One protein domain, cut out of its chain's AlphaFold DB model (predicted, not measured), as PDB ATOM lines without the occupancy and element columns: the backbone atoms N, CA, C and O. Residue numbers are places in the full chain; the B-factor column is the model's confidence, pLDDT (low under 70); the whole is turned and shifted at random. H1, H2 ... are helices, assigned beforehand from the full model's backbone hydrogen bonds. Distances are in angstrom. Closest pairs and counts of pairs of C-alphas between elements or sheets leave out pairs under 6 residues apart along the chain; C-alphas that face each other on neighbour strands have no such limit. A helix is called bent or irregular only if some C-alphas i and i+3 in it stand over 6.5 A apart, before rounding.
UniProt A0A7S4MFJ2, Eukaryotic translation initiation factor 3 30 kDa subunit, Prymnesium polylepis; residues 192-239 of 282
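What this domain is: This is residues 192 to 239 of the 282 residues of the protein "Eukaryotic translation initiation factor 3 30 kDa subunit" of Prymnesium polylepis (UniProt A0A7S4MFJ2). Two helices make an open V lying nearly in one plane: the long helix H2 is one arm, the shorter H1 is the other, and they come together only near the tight link at residues 209 to 212. From that corner the arms spread, and the space between them is empty. The printed part has 48 residues with two named helices, H1 then H2 along the chain, and no named strand; the class is all helix. The whole is loose, with a radius of gyration of the C-alphas of 13.8 A, and flat, with spans of 43 by 28 by 6 A.

Where its parts are: Start with the longest helix, H2, residues 213 to 239. Find C-alpha 213 at (-36.779, -27.076, 10.542); from there the helix runs 39.1 A to C-alpha 239 at (-1.125, -39.089, 21.251), with x rising along the way. Then go back to H1, residues 194 to 208, which runs 22.0 A from C-alpha 194 at (-13.134, -12.935, 18.749) to C-alpha 208. H1 is neither bent nor irregular, but only just: C-alphas 194 and 197 are 6.0 A apart.

How they stand to each other: H2 and H1 are close but not clearly touching, with 1 pair of C-alphas within 8 A. Look for that closest pair at Ala 208 and Cys 216, whose C-alphas are 6.5 A apart. The helices run opposite ways at a shallow tilt of 32 degrees, only just short of steep, and their centres are 17.2 A apart. In H2 every O i to N i+4 pair is within hydrogen-bond range; in H1, 10 of 11 are.

The domain as a whole: The two C-alphas farthest apart, those of Asn 210 and Gln 239, are 42.7 A from each other. Residues 192 to 203, 209 to 215 and 220 to 239 stand free. The printed part has no cut. The mean pLDDT of the printed part is 87.6, and you will find values under 70 at residues 238 to 239.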
ATOM      1  N   GLY A 192      -8.862 -16.166  14.149       77.44
ATOM      2  CA  GLY A 192      -8.244 -15.978  15.467       77.44
ATOM      3  C   GLY A 192      -8.730 -14.751  16.253       77.44
ATOM      4  O   GLY A 192      -8.503 -14.669  17.461       77.44
ATOM      5  N   LYS A 193      -9.461 -13.814  15.633       89.38
ATOM      6  CA  LYS A 193     -10.111 -12.709  16.358       89.38
ATOM      7  C   LYS A 193     -11.437 -13.188  16.952       89.38
ATOM      8  O   LYS A 193     -12.176 -13.939  16.321       89.38
ATOM      9  N   LYS A 194     -11.814 -12.666  18.128       82.06
ATOM     10  CA  LYS A 194     -13.134 -12.935  18.749       82.06
ATOM     11  C   LYS A 194     -14.311 -12.623  17.807       82.06
ATOM     12  O   LYS A 194     -15.354 -13.252  17.907       82.06
ATOM     13  N   GLY A 195     -14.128 -11.686  16.874       81.75
ATOM     14  CA  GLY A 195     -15.131 -11.332  15.868       81.75
ATOM     15  C   GLY A 195     -15.435 -12.437  14.852       81.75
ATOM     16  O   GLY A 195     -16.557 -12.490  14.365       81.75
ATOM     17  N   PHE A 196     -14.500 -13.351  14.567       85.94
ATOM     18  CA  PHE A 196     -14.708 -14.419  13.581       85.94
ATOM     19  C   PHE A 196     -15.770 -15.425  14.028       85.94
ATOM     20  O   PHE A 196     -16.683 -15.750  13.272       85.94
ATOM     21  N   SER A 197     -15.713 -15.865  15.288       84.69
ATOM     22  CA  SER A 197     -16.717 -16.784  15.831       84.69
ATOM     23  C   SER A 197     -18.098 -16.131  15.946       84.69
ATOM     24  O   SER A 197     -19.106 -16.805  15.752       84.69
ATOM     25  N   ILE A 198     -18.158 -14.823  16.216       88.88
ATOM     26  CA  ILE A 198     -19.408 -14.048  16.238       88.88
ATOM     27  C   ILE A 198     -19.984 -13.925  14.823       88.88
ATOM     28  O   ILE A 198     -21.170 -14.186  14.633       88.88
ATOM     29  N   ALA A 199     -19.154 -13.588  13.833       85.62
ATOM     30  CA  ALA A 199     -19.563 -13.472  12.436       85.62
ATOM     31  C   ALA A 199     -20.091 -14.805  11.885       85.62
ATOM     32  O   ALA A 199     -21.154 -14.826  11.275       85.62
ATOM     33  N   LEU A 200     -19.415 -15.924  12.170       87.50
ATOM     34  CA  LEU A 200     -19.861 -17.247  11.726       87.50
ATOM     35  C   LEU A 200     -21.195 -17.656  12.373       87.50
ATOM     36  O   LEU A 200     -22.086 -18.150  11.688       87.50
ATOM     37  N   LYS A 201     -21.372 -17.395  13.677       89.44
ATOM     38  CA  LYS A 201     -22.649 -17.640  14.373       89.44
ATOM     39  C   LYS A 201     -23.783 -16.776  13.814       89.44
ATOM     40  O   LYS A 201     -24.891 -17.270  13.631       89.44
ATOM     41  N   ALA A 202     -23.511 -15.501  13.535       88.94
ATOM     42  CA  ALA A 202     -24.486 -14.590  12.942       88.94
ATOM     43  C   ALA A 202     -24.854 -15.003  11.509       88.94
ATOM     44  O   ALA A 202     -26.030 -14.984  11.158       88.94
ATOM     45  N   PHE A 203     -23.872 -15.439  10.714       88.31
ATOM     46  CA  PHE A 203     -24.084 -15.946   9.362       88.31
ATOM     47  C   PHE A 203     -24.970 -17.195   9.351       88.31
ATOM     48  O   PHE A 203     -25.978 -17.216   8.652       88.31
ATOM     49  N   MET A 204     -24.662 -18.191  10.190       88.50
ATOM     50  CA  MET A 204     -25.480 -19.404  10.318       88.50
ATOM     51  C   MET A 204     -26.919 -19.081  10.734       88.50
ATOM     52  O   MET A 204     -27.859 -19.658  10.197       88.50
ATOM     53  N   ARG A 205     -27.113 -18.120  11.649       89.44
ATOM     54  CA  ARG A 205     -28.451 -17.677  12.063       89.44
ATOM     55  C   ARG A 205     -29.206 -16.975  10.932       89.44
ATOM     56  O   ARG A 205     -30.387 -17.230  10.750       89.44
ATOM     57  N   ALA A 206     -28.534 -16.110  10.172       88.38
ATOM     58  CA  ALA A 206     -29.138 -15.428   9.032       88.38
ATOM     59  C   ALA A 206     -29.529 -16.406   7.913       88.38
ATOM     60  O   ALA A 206     -30.608 -16.263   7.343       88.38
ATOM     61  N   ALA A 207     -28.694 -17.415   7.642       86.94
ATOM     62  CA  ALA A 207     -28.990 -18.475   6.682       86.94
ATOM     63  C   ALA A 207     -30.175 -19.347   7.137       86.94
ATOM     64  O   ALA A 207     -31.067 -19.634   6.344       86.94
ATOM     65  N   ALA A 208     -30.227 -19.710   8.425       87.50
ATOM     66  CA  ALA A 208     -31.283 -20.545   9.007       87.50
ATOM     67  C   ALA A 208     -32.672 -19.891   9.044       87.50
ATOM     68  O   ALA A 208     -33.666 -20.603   9.127       87.50
ATOM     69  N   ASN A 209     -32.772 -18.561   8.944       89.69
ATOM     70  CA  ASN A 209     -34.063 -17.865   9.015       89.69
ATOM     71  C   ASN A 209     -35.036 -18.232   7.877       89.69
ATOM     72  O   ASN A 209     -36.242 -18.115   8.070       89.69
ATOM     73  N   ASN A 210     -34.530 -18.640   6.709       86.62
ATOM     74  CA  ASN A 210     -35.347 -18.948   5.527       86.62
ATOM     75  C   ASN A 210     -35.387 -20.451   5.188       86.62
ATOM     76  O   ASN A 210     -35.932 -20.815   4.149       86.62
ATOM     77  N   MET A 211     -34.788 -21.310   6.019       85.50
ATOM     78  CA  MET A 211     -34.742 -22.761   5.803       85.50
ATOM     79  C   MET A 211     -35.806 -23.483   6.634       85.50
ATOM     80  O   MET A 211     -36.332 -22.933   7.605       85.50
ATOM     81  N   SER A 212     -36.131 -24.723   6.259       92.50
ATOM     82  CA  SER A 212     -37.059 -25.546   7.035       92.50
ATOM     83  C   SER A 212     -36.430 -26.014   8.356       92.50
ATOM     84  O   SER A 212     -35.213 -25.956   8.564       92.50
ATOM     85  N   THR A 213     -37.263 -26.506   9.278       90.44
ATOM     86  CA  THR A 213     -36.779 -27.076  10.542       90.44
ATOM     87  C   THR A 213     -35.947 -28.337  10.344       90.44
ATOM     88  O   THR A 213     -35.079 -28.609  11.171       90.44
ATOM     89  N   ASP A 214     -36.198 -29.101   9.282       91.88
ATOM     90  CA  ASP A 214     -35.469 -30.339   9.013       91.88
ATOM     91  C   ASP A 214     -34.076 -30.039   8.443       91.88
ATOM     92  O   ASP A 214     -33.093 -30.549   8.978       91.88
ATOM     93  N   ASP A 215     -33.955 -29.058   7.542       89.75
ATOM     94  CA  ASP A 215     -32.648 -28.573   7.061       89.75
ATOM     95  C   ASP A 215     -31.773 -28.038   8.214       89.75
ATOM     96  O   ASP A 215     -30.556 -28.230   8.256       89.75
ATOM     97  N   CYS A 216     -32.389 -27.384   9.208       90.62
ATOM     98  CA  CYS A 216     -31.677 -26.915  10.399       90.62
ATOM     99  C   CYS A 216     -31.148 -28.069  11.269       90.62
ATOM    100  O   CYS A 216     -30.061 -27.951  11.848       90.62
ATOM    101  N   LYS A 217     -31.890 -29.182  11.379       93.56
ATOM    102  CA  LYS A 217     -31.432 -30.383  12.100       93.56
ATOM    103  C   LYS A 217     -30.280 -31.051  11.357       93.56
ATOM    104  O   LYS A 217     -29.291 -31.415  11.996       93.56
ATOM    105  N   ASP A 218     -30.364 -31.130  10.034       92.19
ATOM    106  CA  ASP A 218     -29.312 -31.711   9.203       92.19
ATOM    107  C   ASP A 218     -28.009 -30.912   9.324       92.19
ATOM    108  O   ASP A 218     -26.958 -31.484   9.627       92.19
ATOM    109  N   LEU A 219     -28.072 -29.577   9.245       90.69
ATOM    110  CA  LEU A 219     -26.910 -28.711   9.481       90.69
ATOM    111  C   LEU A 219     -26.341 -28.847  10.900       90.69
ATOM    112  O   LEU A 219     -25.121 -28.835  11.079       90.69
ATOM    113  N   SER A 220     -27.199 -29.000  11.912       91.81
ATOM    114  CA  SER A 220     -26.767 -29.248  13.293       91.81
ATOM    115  C   SER A 220     -25.997 -30.568  13.411       91.81
ATOM    116  O   SER A 220     -24.906 -30.605  13.987       91.81
ATOM    117  N   SER A 221     -26.510 -31.641  12.799       94.25
ATOM    118  CA  SER A 221     -25.840 -32.945  12.772       94.25
ATOM    119  C   SER A 221     -24.492 -32.880  12.040       94.25
ATOM    120  O   SER A 221     -23.495 -33.402  12.543       94.25
ATOM    121  N   PHE A 222     -24.411 -32.144  10.928       92.62
ATOM    122  CA  PHE A 222     -23.171 -31.921  10.189       92.62
ATOM    123  C   PHE A 222     -22.122 -31.185  11.036       92.62
ATOM    124  O   PHE A 222     -20.965 -31.607  11.111       92.62
ATOM    125  N   VAL A 223     -22.516 -30.124  11.754       92.00
ATOM    126  CA  VAL A 223     -21.619 -29.414  12.683       92.00
ATOM    127  C   VAL A 223     -21.168 -30.327  13.830       92.00
ATOM    128  O   VAL A 223     -19.998 -30.279  14.223       92.00
ATOM    129  N   ALA A 224     -22.046 -31.198  14.337       94.56
ATOM    130  CA  ALA A 224     -21.690 -32.184  15.354       94.56
ATOM    131  C   ALA A 224     -20.640 -33.186  14.832       94.56
ATOM    132  O   ALA A 224     -19.628 -33.414  15.504       94.56
ATOM    133  N   VAL A 225     -20.805 -33.722  13.617       96.12
ATOM    134  CA  VAL A 225     -19.806 -34.592  12.963       96.12
ATOM    135  C   VAL A 225     -18.463 -33.872  12.822       96.12
ATOM    136  O   VAL A 225     -17.448 -34.383  13.298       96.12
ATOM    137  N   LEU A 226     -18.456 -32.641  12.298       92.00
ATOM    138  CA  LEU A 226     -17.234 -31.839  12.168       92.00
ATOM    139  C   LEU A 226     -16.539 -31.585  13.512       92.00
ATOM    140  O   LEU A 226     -15.309 -31.593  13.593       92.00
ATOM    141  N   SER A 227     -17.305 -31.346  14.579       91.56
ATOM    142  CA  SER A 227     -16.742 -31.153  15.919       91.56
ATOM    143  C   SER A 227     -16.089 -32.430  16.453       91.56
ATOM    144  O   SER A 227     -14.968 -32.378  16.962       91.56
ATOM    145  N   ASN A 228     -16.727 -33.586  16.255       94.44
ATOM    146  CA  ASN A 228     -16.176 -34.886  16.620       94.44
ATOM    147  C   ASN A 228     -14.901 -35.206  15.834       94.44
ATOM    148  O   ASN A 228     -13.949 -35.734  16.410       94.44
ATOM    149  N   ASP A 229     -14.845 -34.856  14.552       92.75
ATOM    150  CA  ASP A 229     -13.662 -35.085  13.723       92.75
ATOM    151  C   ASP A 229     -12.489 -34.188  14.125       92.75
ATOM    152  O   ASP A 229     -11.357 -34.667  14.213       92.75
ATOM    153  N   LYS A 230     -12.746 -32.927  14.502       90.50
ATOM    154  CA  LYS A 230     -11.718 -32.064  15.110       90.50
ATOM    155  C   LYS A 230     -11.220 -32.627  16.443       90.50
ATOM    156  O   LYS A 230     -10.013 -32.711  16.645       90.50
ATOM    157  N   ILE A 231     -12.119 -33.107  17.309       89.94
ATOM    158  CA  ILE A 231     -11.751 -33.748  18.584       89.94
ATOM    159  C   ILE A 231     -10.885 -34.994  18.351       89.94
ATOM    160  O   ILE A 231      -9.913 -35.211  19.078       89.94
ATOM    161  N   LYS A 232     -11.204 -35.829  17.355       90.31
ATOM    162  CA  LYS A 232     -10.377 -36.993  16.990       90.31
ATOM    163  C   LYS A 232      -9.002 -36.556  16.479       90.31
ATOM    164  O   LYS A 232      -8.000 -37.070  16.972       90.31
ATOM    165  N   ALA A 233      -8.949 -35.581  15.571       87.88
ATOM    166  CA  ALA A 233      -7.695 -35.056  15.035       87.88
ATOM    167  C   ALA A 233      -6.802 -34.445  16.131       87.88
ATOM    168  O   ALA A 233      -5.586 -34.645  16.121       87.88
ATOM    169  N   ASP A 234      -7.384 -33.748  17.108       83.81
ATOM    170  CA  ASP A 234      -6.642 -33.202  18.248       83.81
ATOM    171  C   ASP A 234      -6.153 -34.313  19.189       83.81
ATOM    172  O   ASP A 234      -4.989 -34.315  19.589       83.81
ATOM    173  N   ARG A 235      -6.969 -35.347  19.442       82.06
ATOM    174  CA  ARG A 235      -6.542 -36.543  20.194       82.06
ATOM    175  C   ARG A 235      -5.397 -37.295  19.513       82.06
ATOM    176  O   ARG A 235      -4.545 -37.844  20.208       82.06
ATOM    177  N   GLU A 236      -5.366 -37.363  18.186       77.56
ATOM    178  CA  GLU A 236      -4.283 -38.006  17.427       77.56
ATOM    179  C   GLU A 236      -2.982 -37.194  17.456       77.56
ATOM    180  O   GLU A 236      -1.891 -37.769  17.534       77.56
ATOM    181  N   LYS A 237      -3.083 -35.860  17.461       75.69
ATOM    182  CA  LYS A 237      -1.933 -34.966  17.659       75.69
ATOM    183  C   LYS A 237      -1.376 -35.073  19.081       75.69
ATOM    184  O   LYS A 237      -0.162 -35.196  19.238       75.69
ATOM    185  N   ASP A 238      -2.235 -35.139  20.100       69.19
ATOM    186  CA  ASP A 238      -1.824 -35.297  21.505       69.19
ATOM    187  C   ASP A 238      -1.237 -36.687  21.819       69.19
ATOM    188  O   ASP A 238      -0.344 -36.831  22.663       69.19
ATOM    189  N   GLN A 239      -1.671 -37.733  21.109       60.78
ATOM    190  CA  GLN A 239      -1.125 -39.089  21.251       60.78
ATOM    191  C   GLN A 239       0.318 -39.237  20.743       60.78
ATOM    192  O   GLN A 239       1.005 -40.173  21.157       60.78
TER     193      GLN A 239